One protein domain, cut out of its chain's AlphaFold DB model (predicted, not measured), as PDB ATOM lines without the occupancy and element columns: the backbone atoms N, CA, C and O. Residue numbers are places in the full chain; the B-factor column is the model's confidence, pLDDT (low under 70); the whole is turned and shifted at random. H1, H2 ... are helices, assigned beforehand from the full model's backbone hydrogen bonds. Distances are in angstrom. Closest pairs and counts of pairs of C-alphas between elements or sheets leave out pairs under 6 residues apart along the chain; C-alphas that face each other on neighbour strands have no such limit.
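AT A GLANCE: This is residues 9 to 66 and 78 to 114 of the 116 residues of an uncharacterized protein of Planctomycetaceae bacterium (UniProt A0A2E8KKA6). H1 slants away from a long pair of helices, H2 and H3, which run side by side in opposite ways; the end of H1 packs on both, and its residues 9 to 14 stick out. Residues 104 to 114, at the far end of H3, also stick out. The 95 printed residues, with three named helices in the order H1, H2, H3 and no named strand, are all helix in class and loose, with a radius of gyration of the C-alphas of 16.8 A and spans of 63 by 27 by 22 A.

HOW THE PARTS SIT: H1, residues 9 to 26, touches H3, residues 81 to 112, with residues 19 to 26 alone, opposite ways at a steep tilt of 50 degrees; the closest C-alphas, of Asp 22 and Ser 94, are 4.8 A apart. With residues 23 to 26 alone, H1 touches H2, residues 38 to 65, the same way at a steep tilt of 55 degrees; the closest C-alphas are those of Leu 26 and Ala 44, 5.5 A. H2 and H3 touch, opposite ways at a shallow tilt of 10 degrees; the closest C-alphas are those of Ala 59 and Pro 81, 5.5 A. In H1, H2 and H3 every O i to N i+4 pair is within hydrogen-bond range.

IN THESE COORDINATES: H1 begins at C-alpha 9 (174.398, 126.834, 250.814) and is 26.0 A long from first to last C-alpha, H2 40.9 A and H3 47.3 A, ending at C-alpha 112 (188.346, 112.728, 254.906).

THE WHOLE: The C-alphas farthest apart, of Ser 66 and Cys 114, are 63.9 A apart. Residues 67 to 77 are not printed; C-alphas 66 and 78 are 10.8 A apart across the cut. The link from H1 to H2 is long, 11 residues. The pLDDT is under 70 at residues 9 to 10, 30 to 34, 63 to 66, 78 and 108 to 114.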
ATOM      1  N   LYS A   9     175.680 127.559 250.841       62.25
ATOM      2  CA  LYS A   9     174.398 126.834 250.814       62.25
ATOM      3  C   LYS A   9     173.661 127.044 249.490       62.25
ATOM      4  O   LYS A   9     173.139 126.089 248.917       62.25
ATOM      5  N   ASP A  10     173.668 128.270 248.969       69.25
ATOM      6  CA  ASP A  10     173.081 128.583 247.662       69.25
ATOM      7  C   ASP A  10     173.797 127.847 246.514       69.25
ATOM      8  O   ASP A  10     173.162 127.439 245.535       69.25
ATOM      9  N   HIS A  11     175.111 127.632 246.639       72.06
ATOM     10  CA  HIS A  11     175.901 126.908 245.646       72.06
ATOM     11  C   HIS A  11     175.577 125.407 245.621       72.06
ATOM     12  O   HIS A  11     175.346 124.854 244.544       72.06
ATOM     13  N   GLU A  12     175.487 124.762 246.788       70.69
ATOM     14  CA  GLU A  12     175.136 123.338 246.907       70.69
ATOM     15  C   GLU A  12     173.729 123.045 246.370       70.69
ATOM     16  O   GLU A  12     173.519 122.085 245.620       70.69
ATOM     17  N   VAL A  13     172.759 123.906 246.694       74.75
ATOM     18  CA  VAL A  13     171.377 123.790 246.203       74.75
ATOM     19  C   VAL A  13     171.332 123.930 244.680       74.75
ATOM     20  O   VAL A  13     170.642 123.162 244.000       74.75
ATOM     21  N   TRP A  14     172.094 124.873 244.121       73.69
ATOM     22  CA  TRP A  14     172.191 125.051 242.675       73.69
ATOM     23  C   TRP A  14     172.827 123.840 241.974       73.69
ATOM     24  O   TRP A  14     172.275 123.358 240.979       73.69
ATOM     25  N   GLU A  15     173.936 123.302 242.499       76.19
ATOM     26  CA  GLU A  15     174.576 122.101 241.944       76.19
ATOM     27  C   GLU A  15     173.648 120.879 242.025       76.19
ATOM     28  O   GLU A  15     173.558 120.123 241.054       76.19
ATOM     29  N   PHE A  16     172.884 120.720 243.111       77.19
ATOM     30  CA  PHE A  16     171.909 119.636 243.263       77.19
ATOM     31  C   PHE A  16     170.768 119.721 242.241       77.19
ATOM     32  O   PHE A  16     170.433 118.729 241.582       77.19
ATOM     33  N   HIS A  17     170.182 120.907 242.053       80.94
ATOM     34  CA  HIS A  17     169.151 121.109 241.033       80.94
ATOM     35  C   HIS A  17     169.687 120.836 239.627       80.94
ATOM     36  O   HIS A  17     169.037 120.143 238.842       80.94
ATOM     37  N   GLN A  18     170.891 121.323 239.324       82.38
ATOM     38  CA  GLN A  18     171.518 121.121 238.025       82.38
ATOM     39  C   GLN A  18     171.866 119.646 237.773       82.38
ATOM     40  O   GLN A  18     171.636 119.144 236.671       82.38
ATOM     41  N   MET A  19     172.365 118.942 238.794       82.94
ATOM     42  CA  MET A  19     172.629 117.503 238.759       82.94
ATOM     43  C   MET A  19     171.352 116.729 238.446       82.94
ATOM     44  O   MET A  19     171.353 115.855 237.580       82.94
ATOM     45  N   ARG A  20     170.248 117.080 239.109       84.88
ATOM     46  CA  ARG A  20     168.953 116.454 238.869       84.88
ATOM     47  C   ARG A  20     168.477 116.685 237.438       84.88
ATOM     48  O   ARG A  20     168.135 115.721 236.771       84.88
ATOM     49  N   THR A  21     168.543 117.909 236.921       88.00
ATOM     50  CA  THR A  21     168.187 118.190 235.517       88.00
ATOM     51  C   THR A  21     169.068 117.427 234.520       88.00
ATOM     52  O   THR A  21     168.594 116.973 233.476       88.00
ATOM     53  N   ASP A  22     170.359 117.270 234.815       89.56
ATOM     54  CA  ASP A  22     171.267 116.492 233.972       89.56
ATOM     55  C   ASP A  22     170.953 114.985 234.028       89.56
ATOM     56  O   ASP A  22     171.027 114.310 232.999       89.56
ATOM     57  N   ALA A  23     170.558 114.462 235.191       87.25
ATOM     58  CA  ALA A  23     170.079 113.091 235.358       87.25
ATOM     59  C   ALA A  23     168.739 112.862 234.628       87.25
ATOM     60  O   ALA A  23     168.613 111.869 233.904       87.25
ATOM     61  N   GLU A  24     167.814 113.824 234.708       90.38
ATOM     62  CA  GLU A  24     166.533 113.858 233.980       90.38
ATOM     63  C   GLU A  24     166.764 113.751 232.473       90.38
ATOM     64  O   GLU A  24     166.188 112.899 231.789       90.38
ATOM     65  N   LEU A  25     167.716 114.523 231.943       90.69
ATOM     66  CA  LEU A  25     168.076 114.461 230.528       90.69
ATOM     67  C   LEU A  25     168.607 113.080 230.103       90.69
ATOM     68  O   LEU A  25     168.426 112.664 228.953       90.69
ATOM     69  N   LEU A  26     169.282 112.368 231.006       89.62
ATOM     70  CA  LEU A  26     169.788 111.022 230.755       89.62
ATOM     71  C   LEU A  26     168.740 109.925 230.997       89.62
ATOM     72  O   LEU A  26     168.967 108.786 230.579       89.62
ATOM     73  N   GLY A  27     167.584 110.258 231.576       88.12
ATOM     74  CA  GLY A  27     166.547 109.304 231.968       88.12
ATOM     75  C   GLY A  27     166.912 108.517 233.228       88.12
ATOM     76  O   GLY A  27     166.619 107.327 233.307       88.12
ATOM     77  N   LEU A  28     167.600 109.162 234.175       85.94
ATOM     78  CA  LEU A  28     168.071 108.569 235.432       85.94
ATOM     79  C   LEU A  28     167.160 108.897 236.641       85.94
ATOM     80  O   LEU A  28     167.496 108.555 237.772       85.94
ATOM     81  N   ASP A  29     165.992 109.506 236.415       72.88
ATOM     82  CA  ASP A  29     165.101 110.091 237.446       72.88
ATOM     83  C   ASP A  29     164.491 109.142 238.459       72.88
ATOM     84  O   ASP A  29     163.993 109.566 239.504       72.88
ATOM     85  N   CYS A  30     164.502 107.856 238.147       57.47
ATOM     86  CA  CYS A  30     163.963 106.818 239.007       57.47
ATOM     87  C   CYS A  30     164.910 106.430 240.155       57.47
ATOM     88  O   CYS A  30     164.476 105.742 241.069       57.47
ATOM     89  N   MET A  31     166.163 106.893 240.160       57.62
ATOM     90  CA  MET A  31     167.197 106.482 241.126       57.62
ATOM     91  C   MET A  31     167.234 107.371 242.383       57.62
ATOM     92  O   MET A  31     168.303 107.708 242.874       57.62
ATOM     93  N   ARG A  32     166.076 107.804 242.907       56.62
ATOM     94  CA  ARG A  32     166.006 108.779 244.022       56.62
ATOM     95  C   ARG A  32     166.668 108.320 245.328       56.62
ATOM     96  O   ARG A  32     166.918 109.167 246.179       56.62
ATOM     97  N   GLU A  33     166.937 107.028 245.487       56.34
ATOM     98  CA  GLU A  33     167.454 106.452 246.735       56.34
ATOM     99  C   GLU A  33     168.889 105.911 246.621       56.34
ATOM    100  O   GLU A  33     169.554 105.743 247.639       56.34
ATOM    101  N   GLU A  34     169.414 105.703 245.409       63.94
ATOM    102  CA  GLU A  34     170.742 105.115 245.187       63.94
ATOM    103  C   GLU A  34     171.663 106.100 244.460       63.94
ATOM    104  O   GLU A  34     171.302 106.687 243.436       63.94
ATOM    105  N   ALA A  35     172.883 106.278 244.978       72.06
ATOM    106  CA  ALA A  35     173.880 107.143 244.357       72.06
ATOM    107  C   ALA A  35     174.211 106.656 242.934       72.06
ATOM    108  O   ALA A  35     174.634 105.517 242.728       72.06
ATOM    109  N   LEU A  36     174.046 107.540 241.943       80.19
ATOM    110  CA  LEU A  36     174.365 107.237 240.549       80.19
ATOM    111  C   LEU A  36     175.856 106.929 240.389       80.19
ATOM    112  O   LEU A  36     176.725 107.756 240.664       80.19
ATOM    113  N   THR A  37     176.154 105.751 239.859       87.56
ATOM    114  CA  THR A  37     177.524 105.343 239.546       87.56
ATOM    115  C   THR A  37     178.005 105.961 238.232       87.56
ATOM    116  O   THR A  37     177.239 106.205 237.293       87.56
ATOM    117  N   SER A  38     179.324 106.141 238.110       88.69
ATOM    118  CA  SER A  38     179.950 106.614 236.866       88.69
ATOM    119  C   SER A  38     179.596 105.755 235.643       88.69
ATOM    120  O   SER A  38     179.412 106.284 234.543       88.69
ATOM    121  N   SER A  39     179.446 104.437 235.812       90.88
ATOM    122  CA  SER A  39     179.078 103.518 234.732       90.88
ATOM    123  C   SER A  39     177.633 103.719 234.266       90.88
ATOM    124  O   SER A  39     177.398 103.748 233.054       90.88
ATOM    125  N   GLN A  40     176.686 103.936 235.188       91.44
ATOM    126  CA  GLN A  40     175.293 104.268 234.869       91.44
ATOM    127  C   GLN A  40     175.204 105.587 234.093       91.44
ATOM    128  O   GLN A  40     174.557 105.630 233.044       91.44
ATOM    129  N   ILE A  41     175.927 106.625 234.533       91.94
ATOM    130  CA  ILE A  41     175.994 107.923 233.840       91.94
ATOM    131  C   ILE A  41     176.493 107.739 232.397       91.94
ATOM    132  O   ILE A  41     175.875 108.210 231.436       91.94
ATOM    133  N   VAL A  42     177.603 107.015 232.218       94.44
ATOM    134  CA  VAL A  42     178.193 106.760 230.894       94.44
ATOM    135  C   VAL A  42     177.251 105.945 230.008       94.44
ATOM    136  O   VAL A  42     177.115 106.246 228.818       94.44
ATOM    137  N   LEU A  43     176.611 104.912 230.557       95.38
ATOM    138  CA  LEU A  43     175.710 104.040 229.813       95.38
ATOM    139  C   LEU A  43     174.456 104.790 229.354       95.38
ATOM    140  O   LEU A  43     174.121 104.730 228.168       95.38
ATOM    141  N   ALA A  44     173.814 105.544 230.247       94.31
ATOM    142  CA  ALA A  44     172.627 106.331 229.933       94.31
ATOM    143  C   ALA A  44     172.918 107.374 228.843       94.31
ATOM    144  O   ALA A  44     172.228 107.425 227.818       94.31
ATOM    145  N   ALA A  45     174.029 108.107 228.972       95.62
ATOM    146  CA  ALA A  45     174.482 109.039 227.943       95.62
ATOM    147  C   ALA A  45     174.740 108.347 226.597       95.62
ATOM    148  O   ALA A  45     174.342 108.852 225.546       95.62
ATOM    149  N   ARG A  46     175.370 107.163 226.591       96.56
ATOM    150  CA  ARG A  46     175.598 106.391 225.357       96.56
ATOM    151  C   ARG A  46     174.291 105.973 224.684       96.56
ATOM    152  O   ARG A  46     174.208 106.046 223.457       96.56
ATOM    153  N   ILE A  47     173.290 105.542 225.451       96.06
ATOM    154  CA  ILE A  47     171.973 105.163 224.925       96.06
ATOM    155  C   ILE A  47     171.293 106.376 224.282       96.06
ATOM    156  O   ILE A  47     170.877 106.292 223.124       96.06
ATOM    157  N   GLN A  48     171.249 107.515 224.980       95.31
ATOM    158  CA  GLN A  48     170.649 108.748 224.459       95.31
ATOM    159  C   GLN A  48     171.364 109.251 223.199       95.31
ATOM    160  O   GLN A  48     170.728 109.544 222.188       95.31
ATOM    161  N   LEU A  49     172.700 109.260 223.195       96.38
ATOM    162  CA  LEU A  49     173.478 109.667 222.022       96.38
ATOM    163  C   LEU A  49     173.248 108.753 220.816       96.38
ATOM    164  O   LEU A  49     173.235 109.236 219.685       96.38
ATOM    165  N   ARG A  50     173.055 107.445 221.021       96.75
ATOM    166  CA  ARG A  50     172.705 106.523 219.928       96.75
ATOM    167  C   ARG A  50     171.338 106.852 219.331       96.75
ATOM    168  O   ARG A  50     171.225 106.846 218.107       96.75
ATOM    169  N   LYS A  51     170.333 107.162 220.159       94.94
ATOM    170  CA  LYS A  51     168.997 107.578 219.693       94.94
ATOM    171  C   LYS A  51     169.077 108.875 218.883       94.94
ATOM    172  O   LYS A  51     168.686 108.890 217.722       94.94
ATOM    173  N   LEU A  52     169.716 109.904 219.436       94.50
ATOM    174  CA  LEU A  52     169.853 111.206 218.777       94.50
ATOM    175  C   LEU A  52     170.661 111.144 217.476       94.50
ATOM    176  O   LEU A  52     170.353 111.851 216.526       94.50
ATOM    177  N   ARG A  53     171.685 110.288 217.392       94.81
ATOM    178  CA  ARG A  53     172.416 110.081 216.131       94.81
ATOM    179  C   ARG A  53     171.530 109.469 215.050       94.81
ATOM    180  O   ARG A  53     171.634 109.889 213.906       94.81
ATOM    181  N   ARG A  54     170.649 108.527 215.406       93.88
ATOM    182  CA  ARG A  54     169.662 107.972 214.466       93.88
ATOM    183  C   ARG A  54     168.675 109.048 214.015       93.88
ATOM    184  O   ARG A  54     168.467 109.191 212.817       93.88
ATOM    185  N   GLU A  55     168.139 109.839 214.946       91.56
ATOM    186  CA  GLU A  55     167.263 110.980 214.625       91.56
ATOM    187  C   GLU A  55     167.950 111.985 213.693       91.56
ATOM    188  O   GLU A  55     167.338 112.462 212.744       91.56
ATOM    189  N   LEU A  56     169.234 112.271 213.923       90.44
ATOM    190  CA  LEU A  56     170.008 113.174 213.079       90.44
ATOM    191  C   LEU A  56     170.192 112.610 211.668       90.44
ATOM    192  O   LEU A  56     170.006 113.341 210.702       90.44
ATOM    193  N   SER A  57     170.539 111.326 211.538       90.25
ATOM    194  CA  SER A  57     170.665 110.674 210.229       90.25
ATOM    195  C   SER A  57     169.357 110.734 209.441       90.25
ATOM    196  O   SER A  57     169.373 111.047 208.256       90.25
ATOM    197  N   VAL A  58     168.228 110.494 210.113       87.75
ATOM    198  CA  VAL A  58     166.891 110.596 209.518       87.75
ATOM    199  C   VAL A  58     166.593 112.037 209.093       87.75
ATOM    200  O   VAL A  58     166.222 112.274 207.947       87.75
ATOM    201  N   ALA A  59     166.823 113.011 209.975       85.44
ATOM    202  CA  ALA A  59     166.617 114.428 209.684       85.44
ATOM    203  C   ALA A  59     167.447 114.908 208.480       85.44
ATOM    204  O   ALA A  59     166.931 115.637 207.636       85.44
ATOM    205  N   LEU A  60     168.706 114.469 208.378       85.19
ATOM    206  CA  LEU A  60     169.588 114.800 207.258       85.19
ATOM    207  C   LEU A  60     169.122 114.154 205.944       85.19
ATOM    208  O   LEU A  60     169.098 114.816 204.909       85.19
ATOM    209  N   ALA A  61     168.689 112.890 205.974       83.50
ATOM    210  CA  ALA A  61     168.125 112.234 204.792       83.50
ATOM    211  C   ALA A  61     166.883 112.982 204.273       83.50
ATOM    212  O   ALA A  61     166.768 113.244 203.078       83.50
ATOM    213  N   TYR A  62     166.000 113.413 205.179       71.56
ATOM    214  CA  TYR A  62     164.817 114.191 204.812       71.56
ATOM    215  C   TYR A  62     165.131 115.602 204.319       71.56
ATOM    216  O   TYR A  62     164.349 116.121 203.525       71.56
ATOM    217  N   THR A  63     166.223 116.241 204.752       69.56
ATOM    218  CA  THR A  63     166.629 117.533 204.172       69.56
ATOM    219  C   THR A  63     167.074 117.393 202.719       69.56
ATOM    220  O   THR A  63     166.730 118.254 201.921       69.56
ATOM    221  N   HIS A  64     167.747 116.296 202.357       62.28
ATOM    222  CA  HIS A  64     168.177 116.049 200.975       62.28
ATOM    223  C   HIS A  64     167.020 115.682 200.036       62.28
ATOM    224  O   HIS A  64     167.057 116.033 198.866       62.28
ATOM    225  N   LEU A  65     165.971 115.029 200.545       61.62
ATOM    226  CA  LEU A  65     164.752 114.733 199.775       61.62
ATOM    227  C   LEU A  65     163.867 115.971 199.541       61.62
ATOM    228  O   LEU A  65     162.993 115.948 198.684       61.62
ATOM    229  N   SER A  66     164.067 117.051 200.303       53.66
ATOM    230  CA  SER A  66     163.170 118.212 200.293       53.66
ATOM    231  C   SER A  66     163.267 119.115 199.072       53.66
ATOM    232  O   SER A  66     162.407 119.985 198.940       53.66
ATOM    233  N   ARG A  78     158.640 117.944 211.123       64.56
ATOM    234  CA  ARG A  78     159.996 117.812 210.577       64.56
ATOM    235  C   ARG A  78     161.055 118.079 211.645       64.56
ATOM    236  O   ARG A  78     161.330 119.217 212.024       64.56
ATOM    237  N   VAL A  79     161.678 117.006 212.125       70.19
ATOM    238  CA  VAL A  79     162.828 117.065 213.034       70.19
ATOM    239  C   VAL A  79     163.956 117.850 212.356       70.19
ATOM    240  O   VAL A  79     164.578 117.374 211.411       70.19
ATOM    241  N   GLN A  80     164.228 119.067 212.832       83.25
ATOM    242  CA  GLN A  80     165.292 119.899 212.273       83.25
ATOM    243  C   GLN A  80     166.675 119.397 212.729       83.25
ATOM    244  O   GLN A  80     166.903 119.288 213.942       83.25
ATOM    245  N   PRO A  81     167.646 119.184 211.815       87.25
ATOM    246  CA  PRO A  81     168.991 118.723 212.172       87.25
ATOM    247  C   PRO A  81     169.668 119.581 213.251       87.25
ATOM    248  O   PRO A  81     170.290 119.057 214.175       87.25
ATOM    249  N   ALA A  82     169.492 120.907 213.191       89.25
ATOM    250  CA  ALA A  82     170.039 121.845 214.172       89.25
ATOM    251  C   ALA A  82     169.516 121.594 215.599       89.25
ATOM    252  O   ALA A  82     170.263 121.700 216.578       89.25
ATOM    253  N   HIS A  83     168.241 121.223 215.734       89.88
ATOM    254  CA  HIS A  83     167.636 120.914 217.026       89.88
ATOM    255  C   HIS A  83     168.208 119.617 217.616       89.88
ATOM    256  O   HIS A  83     168.545 119.570 218.803       89.88
ATOM    257  N   VAL A  84     168.392 118.586 216.784       91.50
ATOM    258  CA  VAL A  84     168.994 117.310 217.206       91.50
ATOM    259  C   VAL A  84     170.456 117.502 217.611       91.50
ATOM    260  O   VAL A  84     170.874 117.018 218.664       91.50
ATOM    261  N   TRP A  85     171.223 118.293 216.856       93.12
ATOM    262  CA  TRP A  85     172.593 118.660 217.227       93.12
ATOM    263  C   TRP A  85     172.674 119.344 218.592       93.12
ATOM    264  O   TRP A  85     173.526 118.998 219.416       93.12
ATOM    265  N   ARG A  86     171.759 120.278 218.873       94.50
ATOM    266  CA  ARG A  86     171.683 120.939 220.182       94.50
ATOM    267  C   ARG A  86     171.411 119.935 221.303       94.50
ATOM    268  O   ARG A  86     172.057 120.012 222.347       94.50
ATOM    269  N   LYS A  87     170.506 118.974 221.089       94.31
ATOM    270  CA  LYS A  87     170.235 117.887 222.045       94.31
ATOM    271  C   LYS A  87     171.470 117.013 222.287       94.31
ATOM    272  O   LYS A  87     171.787 116.740 223.440       94.31
ATOM    273  N   ILE A  88     172.216 116.653 221.239       95.31
ATOM    274  CA  ILE A  88     173.468 115.883 221.362       95.31
ATOM    275  C   ILE A  88     174.463 116.611 222.271       95.31
ATOM    276  O   ILE A  88     175.011 116.006 223.193       95.31
ATOM    277  N   ARG A  89     174.666 117.916 222.049       96.44
ATOM    278  CA  ARG A  89     175.580 118.734 222.863       96.44
ATOM    279  C   ARG A  89     175.129 118.816 224.319       96.44
ATOM    280  O   ARG A  89     175.969 118.708 225.205       96.44
ATOM    281  N   LYS A  90     173.819 118.944 224.566       95.44
ATOM    282  CA  LYS A  90     173.258 118.908 225.926       95.44
ATOM    283  C   LYS A  90     173.556 117.578 226.620       95.44
ATOM    284  O   LYS A  90     174.128 117.600 227.697       95.44
ATOM    285  N   VAL A  91     173.280 116.442 225.974       96.12
ATOM    286  CA  VAL A  91     173.548 115.106 226.544       96.12
ATOM    287  C   VAL A  91     175.035 114.903 226.854       96.12
ATOM    288  O   VAL A  91     175.377 114.356 227.901       96.12
ATOM    289  N   GLN A  92     175.932 115.355 225.971       95.81
ATOM    290  CA  GLN A  92     177.377 115.306 226.223       95.81
ATOM    291  C   GLN A  92     177.769 116.138 227.449       95.81
ATOM    292  O   GLN A  92     178.464 115.630 228.324       95.81
ATOM    293  N   ALA A  93     177.284 117.379 227.536       95.12
ATOM    294  CA  ALA A  93     177.579 118.266 228.655       95.12
ATOM    295  C   ALA A  93     177.026 117.729 229.986       95.12
ATOM    296  O   ALA A  93     177.741 117.745 230.982       95.12
ATOM    297  N   SER A  94     175.799 117.201 229.996       93.44
ATOM    298  CA  SER A  94     175.184 116.595 231.183       93.44
ATOM    299  C   SER A  94     175.973 115.385 231.676       93.44
ATOM    300  O   SER A  94     176.270 115.287 232.862       93.44
ATOM    301  N   ARG A  95     176.412 114.502 230.769       94.88
ATOM    302  CA  ARG A  95     177.316 113.394 231.115       94.88
ATOM    303  C   ARG A  95     178.594 113.904 231.782       94.88
ATOM    304  O   ARG A  95     178.996 113.372 232.811       94.88
ATOM    305  N   ASP A  96     179.249 114.891 231.176       94.25
ATOM    306  CA  ASP A  96     180.549 115.377 231.648       94.25
ATOM    307  C   ASP A  96     180.436 116.066 233.012       94.25
ATOM    308  O   ASP A  96     181.280 115.837 233.878       94.25
ATOM    309  N   ARG A  97     179.360 116.830 233.235       91.50
ATOM    310  CA  ARG A  97     179.054 117.444 234.534       91.50
ATOM    311  C   ARG A  97     178.768 116.407 235.614       91.50
ATOM    312  O   ARG A  97     179.392 116.462 236.667       91.50
ATOM    313  N   LEU A  98     177.907 115.427 235.343       89.62
ATOM    314  CA  LEU A  98     177.609 114.356 236.300       89.62
ATOM    315  C   LEU A  98     178.861 113.552 236.671       89.62
ATOM    316  O   LEU A  98     179.074 113.237 237.837       89.62
ATOM    317  N   LEU A  99     179.733 113.263 235.699       90.94
ATOM    318  CA  LEU A  99     181.008 112.594 235.972       90.94
ATOM    319  C   LEU A  99     181.972 113.460 236.789       90.94
ATOM    320  O   LEU A  99     182.753 112.916 237.567       90.94
ATOM    321  N   LEU A 100     181.954 114.781 236.606       90.12
ATOM    322  CA  LEU A 100     182.756 115.697 237.412       90.12
ATOM    323  C   LEU A 100     182.268 115.723 238.864       90.12
ATOM    324  O   LEU A 100     183.090 115.601 239.767       90.12
ATOM    325  N   LEU A 101     180.954 115.821 239.076       84.25
ATOM    326  CA  LEU A 101     180.343 115.796 240.407       84.25
ATOM    327  C   LEU A 101     180.621 114.472 241.124       84.25
ATOM    328  O   LEU A 101     181.093 114.481 242.257       84.25
ATOM    329  N   TYR A 102     180.457 113.343 240.428       84.75
ATOM    330  CA  TYR A 102     180.814 112.021 240.948       84.75
ATOM    331  C   TYR A 102     182.278 111.956 241.415       84.75
ATOM    332  O   TYR A 102     182.579 111.431 242.484       84.75
ATOM    333  N   LYS A 103     183.210 112.519 240.633       86.12
ATOM    334  CA  LYS A 103     184.634 112.561 241.001       86.12
ATOM    335  C   LYS A 103     184.909 113.448 242.212       86.12
ATOM    336  O   LYS A 103     185.763 113.081 243.008       86.12
ATOM    337  N   ARG A 104     184.235 114.599 242.332       83.62
ATOM    338  CA  ARG A 104     184.381 115.501 243.488       83.62
ATOM    339  C   ARG A 104     183.905 114.818 244.768       83.62
ATOM    340  O   ARG A 104     184.692 114.707 245.697       83.62
ATOM    341  N   ALA A 105     182.701 114.244 244.747       78.00
ATOM    342  CA  ALA A 105     182.138 113.529 245.891       78.00
ATOM    343  C   ALA A 105     183.070 112.413 246.398       78.00
ATOM    344  O   ALA A 105     183.361 112.332 247.588       78.00
ATOM    345  N   HIS A 106     183.632 111.605 245.492       73.94
ATOM    346  CA  HIS A 106     184.577 110.555 245.883       73.94
ATOM    347  C   HIS A 106     185.974 111.065 246.271       73.94
ATOM    348  O   HIS A 106     186.671 110.403 247.037       73.94
ATOM    349  N   ALA A 107     186.425 112.213 245.760       75.06
ATOM    350  CA  ALA A 107     187.695 112.806 246.184       75.06
ATOM    351  C   ALA A 107     187.620 113.349 247.624       75.06
ATOM    352  O   ALA A 107     188.593 113.231 248.376       75.06
ATOM    353  N   ASP A 108     186.463 113.883 248.018       61.72
ATOM    354  CA  ASP A 108     186.217 114.370 249.377       61.72
ATOM    355  C   ASP A 108     186.127 113.215 250.389       61.72
ATOM    356  O   ASP A 108     186.706 113.302 251.474       61.72
ATOM    357  N   GLU A 109     185.526 112.079 250.009       59.66
ATOM    358  CA  GLU A 109     185.525 110.849 250.824       59.66
ATOM    359  C   GLU A 109     186.946 110.326 251.108       59.66
ATOM    360  O   GLU A 109     187.270 109.957 252.240       59.66
ATOM    361  N   VAL A 110     187.827 110.331 250.100       57.56
ATOM    362  CA  VAL A 110     189.221 109.875 250.251       57.56
ATOM    363  C   VAL A 110     190.039 110.850 251.106       57.56
ATOM    364  O   VAL A 110     190.862 110.423 251.915       57.56
ATOM    365  N   SER A 111     189.785 112.152 250.981       52.88
ATOM    366  CA  SER A 111     190.500 113.192 251.735       52.88
ATOM    367  C   SER A 111     190.078 113.252 253.212       52.88
ATOM    368  O   SER A 111     190.896 113.581 254.074       52.88
ATOM    369  N   GLY A 112     188.832 112.881 253.530       46.12
ATOM    370  CA  GLY A 112     188.346 112.728 254.906       46.12
ATOM    371  C   GLY A 112     188.934 111.520 255.645       46.12
ATOM    372  O   GLY A 112     189.085 111.560 256.863       46.12
ATOM    373  N   SER A 113     189.344 110.475 254.920       41.62
ATOM    374  CA  SER A 113     189.919 109.256 255.502       41.62
ATOM    375  C   SER A 113     191.386 109.393 255.948       41.62
ATOM    376  O   SER A 113     191.873 108.522 256.666       41.62
ATOM    377  N   CYS A 114     192.101 110.456 255.558       42.31
ATOM    378  CA  CYS A 114     193.491 110.709 255.983       42.31
ATOM    379  C   CYS A 114     193.605 111.602 257.233       42.31
ATOM    380  O   CYS A 114     194.710 111.969 257.632       42.31
TER     381      CYS A 114